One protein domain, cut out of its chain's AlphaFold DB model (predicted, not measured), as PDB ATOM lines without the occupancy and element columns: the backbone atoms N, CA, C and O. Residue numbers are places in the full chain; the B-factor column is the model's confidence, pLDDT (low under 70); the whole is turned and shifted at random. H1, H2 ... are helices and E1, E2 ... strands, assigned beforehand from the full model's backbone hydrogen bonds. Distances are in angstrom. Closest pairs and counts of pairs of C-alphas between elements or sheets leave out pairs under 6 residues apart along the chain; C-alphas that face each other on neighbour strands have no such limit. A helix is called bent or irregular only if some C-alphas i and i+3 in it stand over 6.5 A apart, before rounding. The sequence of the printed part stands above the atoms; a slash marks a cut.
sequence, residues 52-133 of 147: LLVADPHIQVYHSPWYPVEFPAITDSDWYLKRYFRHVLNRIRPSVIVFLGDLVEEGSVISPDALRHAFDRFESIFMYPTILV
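This is residues 52 to 133 of the 147 residues of the protein "Metallophos domain-containing protein" of Fasciola hepatica (UniProt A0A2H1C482). Look for a tiny sheet of two short parallel strands, E1 and E2, near the end of a long helix, H1, which runs nearly the length of an elongated body; a shorter helix, H2, packs on H1 through its last turns. Two long stretches with no named element, residues 55 to 66 and 100 to 111, lead from the strands toward the other end. The printed part has 82 residues, with two named strands and two named helices in the order E1, H1, E2, H2 along the chain, and its class is mostly helix, helices holding 41 and strands 7 of the 48 residues in named elements. It is compact, with a radius of gyration of the C-alphas of 13.5 A, and spans 41 by 24 by 19 A.

Find C-alpha 52 at (-8.866, -43.699, -31.283), where E1, residues 52 to 54, begins. Its neighbour E2 is residues 96 to 99. H1, residues 67 to 92, starts at C-alpha 67 at (8.988, -45.169, -4.015) and runs 35.9 A; it is irregular, but only just: C-alphas 69 and 72 are 6.7 A apart. H2, residues 112 to 126, runs 21.0 A to C-alpha 126 at (1.700, -46.214, -25.991).

E1 and E2 are parallel at 15 degrees, with N 52 and O 96 at 2.9 A, within hydrogen-bond range. E1, H1 and E2 form a strand-helix-strand unit, two parallel neighbour strands with a helix between, with a right-handed crossover. E1 and H1 are near each other, with 5 pairs of C-alphas within 10 A. H1 touches H2 with residues 78 to 85 alone, and H2 touches H1 with residues 121 to 126 alone; the closest C-alphas, of Lys 82 and Ile 125, are 5.0 A apart. They run the same way at a shallow tilt of 32 degrees, only just short of steep. E1 and H2 are apart. In H2 every O i to N i+4 pair is within hydrogen-bond range, in H1 20 of 22.

The C-alphas farthest apart, of Pro 65 and Ser 95, are 41.9 A apart. The printed part has no cut; the links E1 to H1 and E2 to H2 are long, and H1 to E2 is tight. Look to residues 128 to 133 for pLDDT under 70.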
ATOM      1  N   LEU A  52      -8.915 -43.349 -32.699       88.69
ATOM      2  CA  LEU A  52      -8.866 -43.699 -31.283       88.69
ATOM      3  C   LEU A  52      -8.535 -42.443 -30.481       88.69
ATOM      4  O   LEU A  52      -7.430 -41.913 -30.581       88.69
ATOM      5  N   LEU A  53      -9.500 -41.985 -29.691       90.25
ATOM      6  CA  LEU A  53      -9.306 -40.911 -28.728       90.25
ATOM      7  C   LEU A  53      -8.910 -41.538 -27.393       90.25
ATOM      8  O   LEU A  53      -9.699 -42.276 -26.804       90.25
ATOM      9  N   VAL A  54      -7.684 -41.276 -26.955       90.75
ATOM     10  CA  VAL A  54      -7.188 -41.650 -25.629       90.75
ATOM     11  C   VAL A  54      -7.197 -40.390 -24.792       90.75
ATOM     12  O   VAL A  54      -6.669 -39.362 -25.214       90.75
ATOM     13  N   ALA A  55      -7.807 -40.444 -23.626       90.06
ATOM     14  CA  ALA A  55      -7.859 -39.292 -22.759       90.06
ATOM     15  C   ALA A  55      -7.562 -39.714 -21.325       90.06
ATOM     16  O   ALA A  55      -7.716 -40.889 -20.987       90.06
ATOM     17  N   ASP A  56      -6.996 -38.769 -20.582       87.62
ATOM     18  CA  ASP A  56      -6.635 -38.878 -19.173       87.62
ATOM     19  C   ASP A  56      -5.902 -40.185 -18.801       87.62
ATOM     20  O   ASP A  56      -6.341 -40.917 -17.911       87.62
ATOM     21  N   PRO A  57      -4.788 -40.547 -19.481       84.88
ATOM     22  CA  PRO A  57      -4.031 -41.738 -19.111       84.88
ATOM     23  C   PRO A  57      -3.314 -41.588 -17.760       84.88
ATOM     24  O   PRO A  57      -2.950 -42.615 -17.199       84.88
ATOM     25  N   HIS A  58      -3.106 -40.356 -17.262       89.31
ATOM     26  CA  HIS A  58      -2.551 -40.040 -15.939       89.31
ATOM     27  C   HIS A  58      -1.376 -40.940 -15.520       89.31
ATOM     28  O   HIS A  58      -1.463 -41.711 -14.562       89.31
ATOM     29  N   ILE A  59      -0.252 -40.857 -16.237       90.50
ATOM     30  CA  ILE A  59       0.957 -41.582 -15.837       90.50
ATOM     31  C   ILE A  59       1.445 -41.026 -14.500       90.50
ATOM     32  O   ILE A  59       1.864 -39.869 -14.404       90.50
ATOM     33  N   GLN A  60       1.388 -41.881 -13.485       89.81
ATOM     34  CA  GLN A  60       1.758 -41.561 -12.112       89.81
ATOM     35  C   GLN A  60       3.262 -41.370 -11.986       89.81
ATOM     36  O   GLN A  60       4.041 -41.978 -12.718       89.81
ATOM     37  N   VAL A  61       3.698 -40.578 -11.021       87.88
ATOM     38  CA  VAL A  61       5.101 -40.203 -10.834       87.88
ATOM     39  C   VAL A  61       5.645 -40.858  -9.572       87.88
ATOM     40  O   VAL A  61       4.923 -41.051  -8.606       87.88
ATOM     41  N   TYR A  62       6.929 -41.220  -9.578       83.56
ATOM     42  CA  TYR A  62       7.585 -41.728  -8.377       83.56
ATOM     43  C   TYR A  62       8.045 -40.592  -7.468       83.56
ATOM     44  O   TYR A  62       8.858 -39.758  -7.880       83.56
ATOM     45  N   HIS A  63       7.638 -40.630  -6.202       82.88
ATOM     46  CA  HIS A  63       8.177 -39.746  -5.179       82.88
ATOM     47  C   HIS A  63       9.282 -40.463  -4.402       82.88
ATOM     48  O   HIS A  63       9.086 -41.530  -3.826       82.88
ATOM     49  N   SER A  64      10.472 -39.854  -4.345       77.31
ATOM     50  CA  SER A  64      11.654 -40.449  -3.699       77.31
ATOM     51  C   SER A  64      11.413 -41.052  -2.299       77.31
ATOM     52  O   SER A  64      11.935 -42.141  -2.067       77.31
ATOM     53  N   PRO A  65      10.666 -40.421  -1.366       79.81
ATOM     54  CA  PRO A  65      10.444 -41.004  -0.039       79.81
ATOM     55  C   PRO A  65       9.436 -42.165  -0.019       79.81
ATOM     56  O   PRO A  65       9.471 -42.977   0.902       79.81
ATOM     57  N   TRP A  66       8.562 -42.268  -1.021       79.44
ATOM     58  CA  TRP A  66       7.445 -43.221  -1.059       79.44
ATOM     59  C   TRP A  66       7.597 -44.300  -2.138       79.44
ATOM     60  O   TRP A  66       6.803 -45.239  -2.178       79.44
ATOM     61  N   TYR A  67       8.666 -44.233  -2.937       80.75
ATOM     62  CA  TYR A  67       8.988 -45.169  -4.015       80.75
ATOM     63  C   TYR A  67       8.699 -46.649  -3.708       80.75
ATOM     64  O   TYR A  67       8.005 -47.274  -4.503       80.75
ATOM     65  N   PRO A  68       9.161 -47.256  -2.592       83.56
ATOM     66  CA  PRO A  68       8.929 -48.684  -2.356       83.56
ATOM     67  C   PRO A  68       7.449 -49.045  -2.152       83.56
ATOM     68  O   PRO A  68       7.071 -50.192  -2.380       83.56
ATOM     69  N   VAL A  69       6.618 -48.088  -1.733       86.38
ATOM     70  CA  VAL A  69       5.174 -48.273  -1.533       86.38
ATOM     71  C   VAL A  69       4.402 -47.971  -2.818       86.38
ATOM     72  O   VAL A  69       3.464 -48.686  -3.155       86.38
ATOM     73  N   GLU A  70       4.821 -46.947  -3.560       85.56
ATOM     74  CA  GLU A  70       4.196 -46.522  -4.817       85.56
ATOM     75  C   GLU A  70       4.538 -47.451  -5.988       85.56
ATOM     76  O   GLU A  70       3.710 -47.674  -6.868       85.56
ATOM     77  N   PHE A  71       5.736 -48.046  -5.989       88.25
ATOM     78  CA  PHE A  71       6.227 -48.933  -7.046       88.25
ATOM     79  C   PHE A  71       5.226 -50.001  -7.505       88.25
ATOM     80  O   PHE A  71       4.953 -50.053  -8.710       88.25
ATOM     81  N   PRO A  72       4.654 -50.840  -6.619       90.19
ATOM     82  CA  PRO A  72       3.695 -51.854  -7.041       90.19
ATOM     83  C   PRO A  72       2.411 -51.252  -7.623       90.19
ATOM     84  O   PRO A  72       1.933 -51.752  -8.637       90.19
ATOM     85  N   ALA A  73       1.880 -50.179  -7.030       89.81
ATOM     86  CA  ALA A  73       0.649 -49.541  -7.498       89.81
ATOM     87  C   ALA A  73       0.831 -48.919  -8.890       89.81
ATOM     88  O   ALA A  73       0.027 -49.153  -9.790       89.81
ATOM     89  N   ILE A  74       1.939 -48.205  -9.089       91.25
ATOM     90  CA  ILE A  74       2.255 -47.574 -10.369       91.25
ATOM     91  C   ILE A  74       2.529 -48.634 -11.445       91.25
ATOM     92  O   ILE A  74       2.058 -48.515 -12.572       91.25
ATOM     93  N   THR A  75       3.229 -49.714 -11.094       91.06
ATOM     94  CA  THR A  75       3.492 -50.818 -12.032       91.06
ATOM     95  C   THR A  75       2.204 -51.529 -12.458       91.06
ATOM     96  O   THR A  75       2.067 -51.905 -13.624       91.06
ATOM     97  N   ASP A  76       1.258 -51.720 -11.534       91.31
ATOM     98  CA  ASP A  76      -0.050 -52.305 -11.846       91.31
ATOM     99  C   ASP A  76      -0.860 -51.394 -12.781       91.31
ATOM    100  O   ASP A  76      -1.395 -51.858 -13.790       91.31
ATOM    101  N   SER A  77      -0.848 -50.082 -12.519       91.44
ATOM    102  CA  SER A  77      -1.465 -49.072 -13.389       91.44
ATOM    103  C   SER A  77      -0.872 -49.085 -14.807       91.44
ATOM    104  O   SER A  77      -1.603 -49.201 -15.797       91.44
ATOM    105  N   ASP A  78       0.460 -49.091 -14.927       92.75
ATOM    106  CA  ASP A  78       1.163 -49.171 -16.213       92.75
ATOM    107  C   ASP A  78       0.804 -50.455 -16.979       92.75
ATOM    108  O   ASP A  78       0.583 -50.444 -18.199       92.75
ATOM    109  N   TRP A  79       0.725 -51.588 -16.272       92.50
ATOM    110  CA  TRP A  79       0.339 -52.868 -16.860       92.50
ATOM    111  C   TRP A  79      -1.108 -52.856 -17.350       92.50
ATOM    112  O   TRP A  79      -1.383 -53.334 -18.458       92.50
ATOM    113  N   TYR A  80      -2.016 -52.278 -16.563       91.19
ATOM    114  CA  TYR A  80      -3.412 -52.093 -16.929       91.19
ATOM    115  C   TYR A  80      -3.522 -51.259 -18.212       91.19
ATOM    116  O   TYR A  80      -4.020 -51.761 -19.226       91.19
ATOM    117  N   LEU A  81      -2.962 -50.045 -18.237       91.81
ATOM    118  CA  LEU A  81      -2.979 -49.169 -19.414       91.81
ATOM    119  C   LEU A  81      -2.451 -49.890 -20.657       91.81
ATOM    120  O   LEU A  81      -3.117 -49.939 -21.696       91.81
ATOM    121  N   LYS A  82      -1.297 -50.550 -20.534       92.00
ATOM    122  CA  LYS A  82      -0.674 -51.297 -21.631       92.00
ATOM    123  C   LYS A  82      -1.549 -52.437 -22.136       92.00
ATOM    124  O   LYS A  82      -1.661 -52.647 -23.348       92.00
ATOM    125  N   ARG A  83      -2.162 -53.205 -21.236       89.94
ATOM    126  CA  ARG A  83      -3.005 -54.348 -21.595       89.94
ATOM    127  C   ARG A  83      -4.247 -53.898 -22.354       89.94
ATOM    128  O   ARG A  83      -4.527 -54.434 -23.431       89.94
ATOM    129  N   TYR A  84      -4.972 -52.919 -21.826       89.69
ATOM    130  CA  TYR A  84      -6.218 -52.452 -22.430       89.69
ATOM    131  C   TYR A  84      -5.971 -51.695 -23.729       89.69
ATOM    132  O   TYR A  84      -6.636 -51.979 -24.728       89.69
ATOM    133  N   PHE A  85      -4.948 -50.840 -23.776       90.19
ATOM    134  CA  PHE A  85      -4.561 -50.152 -25.002       90.19
ATOM    135  C   PHE A  85      -4.254 -51.150 -26.128       90.19
ATOM    136  O   PHE A  85      -4.808 -51.049 -27.224       90.19
ATOM    137  N   ARG A  86      -3.484 -52.211 -25.846       88.81
ATOM    138  CA  ARG A  86      -3.215 -53.282 -26.822       88.81
ATOM    139  C   ARG A  86      -4.474 -54.025 -27.257       88.81
ATOM    140  O   ARG A  86      -4.603 -54.368 -28.432       88.81
ATOM    141  N   HIS A  87      -5.405 -54.292 -26.342       87.06
ATOM    142  CA  HIS A  87      -6.679 -54.913 -26.700       87.06
ATOM    143  C   HIS A  87      -7.493 -54.034 -27.656       87.06
ATOM    144  O   HIS A  87      -8.013 -54.548 -28.650       87.06
ATOM    145  N   VAL A  88      -7.549 -52.725 -27.404       87.12
ATOM    146  CA  VAL A  88      -8.243 -51.758 -28.262       87.12
ATOM    147  C   VAL A  88      -7.571 -51.659 -29.632       87.12
ATOM    148  O   VAL A  88      -8.257 -51.766 -30.649       87.12
ATOM    149  N   LEU A  89      -6.239 -51.557 -29.688       86.38
ATOM    150  CA  LEU A  89      -5.492 -51.530 -30.950       86.38
ATOM    151  C   LEU A  89      -5.742 -52.780 -31.800       86.38
ATOM    152  O   LEU A  89      -5.984 -52.674 -33.003       86.38
ATOM    153  N   ASN A  90      -5.743 -53.959 -31.177       84.94
ATOM    154  CA  ASN A  90      -5.951 -55.224 -31.881       84.94
ATOM    155  C   ASN A  90      -7.384 -55.394 -32.400       84.94
ATOM    156  O   ASN A  90      -7.575 -56.002 -33.456       84.94
ATOM    157  N   ARG A  91      -8.386 -54.877 -31.674       83.88
ATOM    158  CA  ARG A  91      -9.801 -54.986 -32.062       83.88
ATOM    159  C   ARG A  91     -10.223 -53.908 -33.057       83.88
ATOM    160  O   ARG A  91     -10.810 -54.231 -34.084       83.88
ATOM    161  N   ILE A  92      -9.926 -52.644 -32.763       83.06
ATOM    162  CA  ILE A  92     -10.411 -51.499 -33.544       83.06
ATOM    163  C   ILE A  92      -9.518 -51.245 -34.761       83.06
ATOM    164  O   ILE A  92     -10.027 -50.855 -35.812       83.06
ATOM    165  N   ARG A  93      -8.207 -51.509 -34.652       83.62
ATOM    166  CA  ARG A  93      -7.194 -51.151 -35.661       83.62
ATOM    167  C   ARG A  93      -7.341 -49.690 -36.120       83.62
ATOM    168  O   ARG A  93      -7.650 -49.451 -37.290       83.62
ATOM    169  N   PRO A  94      -7.190 -48.719 -35.203       84.56
ATOM    170  CA  PRO A  94      -7.340 -47.311 -35.542       84.56
ATOM    171  C   PRO A  94      -6.299 -46.870 -36.575       84.56
ATOM    172  O   PRO A  94      -5.169 -47.354 -36.590       84.56
ATOM    173  N   SER A  95      -6.692 -45.936 -37.436       81.56
ATOM    174  CA  SER A  95      -5.809 -45.278 -38.402       81.56
ATOM    175  C   SER A  95      -5.037 -44.127 -37.761       81.56
ATOM    176  O   SER A  95      -3.910 -43.843 -38.159       81.56
ATOM    177  N   VAL A  96      -5.656 -43.456 -36.788       84.81
ATOM    178  CA  VAL A  96      -5.094 -42.311 -36.072       84.81
ATOM    179  C   VAL A  96      -5.405 -42.467 -34.588       84.81
ATOM    180  O   VAL A  96      -6.508 -42.874 -34.218       84.81
ATOM    181  N   ILE A  97      -4.429 -42.141 -33.746       89.69
ATOM    182  CA  ILE A  97      -4.558 -42.128 -32.290       89.69
ATOM    183  C   ILE A  97      -4.308 -40.691 -31.841       89.69
ATOM    184  O   ILE A  97      -3.310 -40.095 -32.243       89.69
ATOM    185  N   VAL A  98      -5.218 -40.131 -31.048       89.50
ATOM    186  CA  VAL A  98      -5.114 -38.766 -30.523       89.50
ATOM    187  C   VAL A  98      -5.198 -38.825 -29.011       89.50
ATOM    188  O   VAL A  98      -6.146 -39.388 -28.468       89.50
ATOM    189  N   PHE A  99      -4.212 -38.224 -28.352       90.06
ATOM    190  CA  PHE A  99      -4.201 -38.042 -26.907       90.06
ATOM    191  C   PHE A  99      -4.808 -36.679 -26.573       90.06
ATOM    192  O   PHE A  99      -4.339 -35.666 -27.088       90.06
ATOM    193  N   LEU A 100      -5.871 -36.653 -25.764       87.12
ATOM    194  CA  LEU A 100      -6.629 -35.425 -25.486       87.12
ATOM    195  C   LEU A 100      -6.040 -34.560 -24.362       87.12
ATOM    196  O   LEU A 100      -6.508 -33.440 -24.174       87.12
ATOM    197  N   GLY A 101      -5.009 -35.030 -23.658       82.94
ATOM    198  CA  GLY A 101      -4.365 -34.285 -22.578       82.94
ATOM    199  C   GLY A 101      -4.082 -35.158 -21.363       82.94
ATOM    200  O   GLY A 101      -4.148 -36.382 -21.459       82.94
ATOM    201  N   ASP A 102      -3.709 -34.494 -20.270       84.06
ATOM    202  CA  ASP A 102      -3.465 -35.069 -18.939       84.06
ATOM    203  C   ASP A 102      -2.625 -36.359 -18.942       84.06
ATOM    204  O   ASP A 102      -3.000 -37.430 -18.462       84.06
ATOM    205  N   LEU A 103      -1.465 -36.258 -19.602       86.56
ATOM    206  CA  LEU A 103      -0.587 -37.404 -19.824       86.56
ATOM    207  C   LEU A 103       0.140 -37.847 -18.557       86.56
ATOM    208  O   LEU A 103       0.389 -39.036 -18.388       86.56
ATOM    209  N   VAL A 104       0.521 -36.892 -17.712       86.44
ATOM    210  CA  VAL A 104       1.388 -37.104 -16.552       86.44
ATOM    211  C   VAL A 104       0.778 -36.390 -15.359       86.44
ATOM    212  O   VAL A 104       0.473 -35.200 -15.435       86.44
ATOM    213  N   GLU A 105       0.646 -37.121 -14.261       81.69
ATOM    214  CA  GLU A 105       0.171 -36.590 -12.990       81.69
ATOM    215  C   GLU A 105       1.207 -35.615 -12.395       81.69
ATOM    216  O   GLU A 105       2.413 -35.836 -12.492       81.69
ATOM    217  N   GLU A 106       0.755 -34.499 -11.813       76.62
ATOM    218  CA  GLU A 106       1.615 -33.526 -11.107       76.62
ATOM    219  C   GLU A 106       2.784 -32.920 -11.917       76.62
ATOM    220  O   GLU A 106       3.774 -32.436 -11.359       76.62
ATOM    221  N   GLY A 107       2.660 -32.835 -13.246       73.19
ATOM    222  CA  GLY A 107       3.725 -32.333 -14.129       73.19
ATOM    223  C   GLY A 107       4.243 -30.907 -13.849       73.19
ATOM    224  O   GLY A 107       5.265 -30.515 -14.406       73.19
ATOM    225  N   SER A 108       3.577 -30.120 -12.997       76.94
ATOM    226  CA  SER A 108       3.983 -28.751 -12.635       76.94
ATOM    227  C   SER A 108       4.918 -28.656 -11.419       76.94
ATOM    228  O   SER A 108       5.590 -27.637 -11.267       76.94
ATOM    229  N   VAL A 109       4.982 -29.688 -10.567       79.62
ATOM    230  CA  VAL A 109       5.717 -29.668  -9.278       79.62
ATOM    231  C   VAL A 109       6.867 -30.693  -9.251       79.62
ATOM    232  O   VAL A 109       7.637 -30.785  -8.298       79.62
ATOM    233  N   ILE A 110       7.008 -31.461 -10.329       82.06
ATOM    234  CA  ILE A 110       7.908 -32.603 -10.457       82.06
ATOM    235  C   ILE A 110       9.363 -32.210 -10.770       82.06
ATOM    236  O   ILE A 110       9.639 -31.219 -11.448       82.06
ATOM    237  N   SER A 111      10.320 -33.034 -10.328       85.94
ATOM    238  CA  SER A 111      11.715 -32.899 -10.755       85.94
ATOM    239  C   SER A 111      11.889 -33.283 -12.238       85.94
ATOM    240  O   SER A 111      11.192 -34.172 -12.737       85.94
ATOM    241  N   PRO A 112      12.850 -32.680 -12.965       86.94
ATOM    242  CA  PRO A 112      13.087 -33.007 -14.373       86.94
ATOM    243  C   PRO A 112      13.379 -34.492 -14.623       86.94
ATOM    244  O   PRO A 112      12.986 -35.032 -15.655       86.94
ATOM    245  N   ASP A 113      14.044 -35.163 -13.680       87.38
ATOM    246  CA  ASP A 113      14.391 -36.581 -13.792       87.38
ATOM    247  C   ASP A 113      13.171 -37.486 -13.601       87.38
ATOM    248  O   ASP A 113      12.955 -38.414 -14.380       87.38
ATOM    249  N   ALA A 114      12.316 -37.192 -12.616       85.62
ATOM    250  CA  ALA A 114      11.080 -37.943 -12.410       85.62
ATOM    251  C   ALA A 114      10.115 -37.766 -13.595       85.62
ATOM    252  O   ALA A 114       9.457 -38.721 -14.011       85.62
ATOM    253  N   LEU A 115      10.102 -36.575 -14.201       88.31
ATOM    254  CA  LEU A 115       9.348 -36.310 -15.424       88.31
ATOM    255  C   LEU A 115       9.864 -37.138 -16.603       88.31
ATOM    256  O   LEU A 115       9.067 -37.745 -17.314       88.31
ATOM    257  N   ARG A 116      11.187 -37.221 -16.790       90.00
ATOM    258  CA  ARG A 116      11.798 -38.083 -17.818       90.00
ATOM    259  C   ARG A 116      11.393 -39.544 -17.634       90.00
ATOM    260  O   ARG A 116      10.940 -40.164 -18.587       90.00
ATOM    261  N   HIS A 117      11.440 -40.056 -16.406       89.31
ATOM    262  CA  HIS A 117      10.989 -41.419 -16.114       89.31
ATOM    263  C   HIS A 117       9.491 -41.640 -16.383       89.31
ATOM    264  O   HIS A 117       9.090 -42.723 -16.814       89.31
ATOM    265  N   ALA A 118       8.637 -40.641 -16.144       89.62
ATOM    266  CA  ALA A 118       7.227 -40.711 -16.524       89.62
ATOM    267  C   ALA A 118       7.051 -40.777 -18.051       89.62
ATOM    268  O   ALA A 118       6.294 -41.618 -18.538       89.62
ATOM    269  N   PHE A 119       7.804 -39.975 -18.807       90.44
ATOM    270  CA  PHE A 119       7.792 -40.023 -20.271       90.44
ATOM    271  C   PHE A 119       8.307 -41.351 -20.835       90.44
ATOM    272  O   PHE A 119       7.648 -41.926 -21.698       90.44
ATOM    273  N   ASP A 120       9.406 -41.897 -20.310       91.50
ATOM    274  CA  ASP A 120       9.938 -43.195 -20.754       91.50
ATOM    275  C   ASP A 120       8.886 -44.312 -20.605       91.50
ATOM    276  O   ASP A 120       8.721 -45.177 -21.473       91.50
ATOM    277  N   ARG A 121       8.115 -44.279 -19.510       91.56
ATOM    278  CA  ARG A 121       7.020 -45.232 -19.282       91.56
ATOM    279  C   ARG A 121       5.852 -44.992 -20.221       91.56
ATOM    280  O   ARG A 121       5.378 -45.961 -20.818       91.56
ATOM    281  N   PHE A 122       5.449 -43.738 -20.422       92.00
ATOM    282  CA  PHE A 122       4.437 -43.370 -21.410       92.00
ATOM    283  C   PHE A 122       4.783 -43.934 -22.798       92.00
ATOM    284  O   PHE A 122       3.963 -44.621 -23.417       92.00
ATOM    285  N   GLU A 123       6.017 -43.741 -23.266       90.69
ATOM    286  CA  GLU A 123       6.478 -44.292 -24.545       90.69
ATOM    287  C   GLU A 123       6.423 -45.828 -24.558       90.69
ATOM    288  O   GLU A 123       5.946 -46.442 -25.521       90.69
ATOM    289  N   SER A 124       6.824 -46.480 -23.465       90.75
ATOM    290  CA  SER A 124       6.800 -47.945 -23.345       90.75
ATOM    291  C   SER A 124       5.390 -48.567 -23.369       90.75
ATOM    292  O   SER A 124       5.233 -49.755 -23.702       90.75
ATOM    293  N   ILE A 125       4.371 -47.784 -22.995       90.12
ATOM    294  CA  ILE A 125       2.959 -48.179 -22.952       90.12
ATOM    295  C   ILE A 125       2.297 -47.910 -24.305       90.12
ATOM    296  O   ILE A 125       1.654 -48.805 -24.859       90.12
ATOM    297  N   PHE A 126       2.478 -46.704 -24.852       88.94
ATOM    298  CA  PHE A 126       1.700 -46.214 -25.991       88.94
ATOM    299  C   PHE A 126       2.441 -46.232 -27.338       88.94
ATOM    300  O   PHE A 126       1.795 -46.294 -28.388       88.94
ATOM    301  N   MET A 127       3.780 -46.209 -27.352       82.81
ATOM    302  CA  MET A 127       4.575 -46.123 -28.591       82.81
ATOM    303  C   MET A 127       5.181 -47.464 -29.053       82.81
ATOM    304  O   MET A 127       5.576 -47.605 -30.214       82.81
ATOM    305  N   TYR A 128       5.176 -48.497 -28.208       65.88
ATOM    306  CA  TYR A 128       5.786 -49.806 -28.484       65.88
ATOM    307  C   TYR A 128       4.828 -50.824 -29.152       65.88
ATOM    308  O   TYR A 128       3.808 -51.182 -28.564       65.88
ATOM    309  N   PRO A 129       5.191 -51.461 -30.286       54.62
ATOM    310  CA  PRO A 129       5.547 -50.861 -31.560       54.62
ATOM    311  C   PRO A 129       4.265 -50.538 -32.354       54.62
ATOM    312  O   PRO A 129       3.793 -51.334 -33.169       54.62
ATOM    313  N   THR A 130       3.740 -49.325 -32.195       48.66
ATOM    314  CA  THR A 130       2.765 -48.759 -33.150       48.66
ATOM    315  C   THR A 130       3.408 -48.599 -34.547       48.66
ATOM    316  O   THR A 130       2.722 -48.562 -35.565       48.66
ATOM    317  N   ILE A 131       4.747 -48.652 -34.617       44.09
ATOM    318  CA  ILE A 131       5.571 -48.683 -35.839       44.09
ATOM    319  C   ILE A 131       5.354 -49.961 -36.684       44.09
ATOM    320  O   ILE A 131       5.626 -49.950 -37.882       44.09
ATOM    321  N   LEU A 132       4.830 -51.058 -36.114       45.53
ATOM    322  CA  LEU A 132       4.536 -52.285 -36.876       45.53
ATOM    323  C   LEU A 132       3.121 -52.335 -37.457       45.53
ATOM    324  O   LEU A 132       2.779 -53.318 -38.115       45.53
ATOM    325  N   VAL A 133       2.298 -51.300 -37.272       44.59
ATOM    326  CA  VAL A 133       1.111 -51.145 -38.111       44.59
ATOM    327  C   VAL A 133       1.616 -50.552 -39.428       44.59
ATOM    328  O   VAL A 133       2.014 -49.386 -39.438       44.59
TER     329      VAL A 133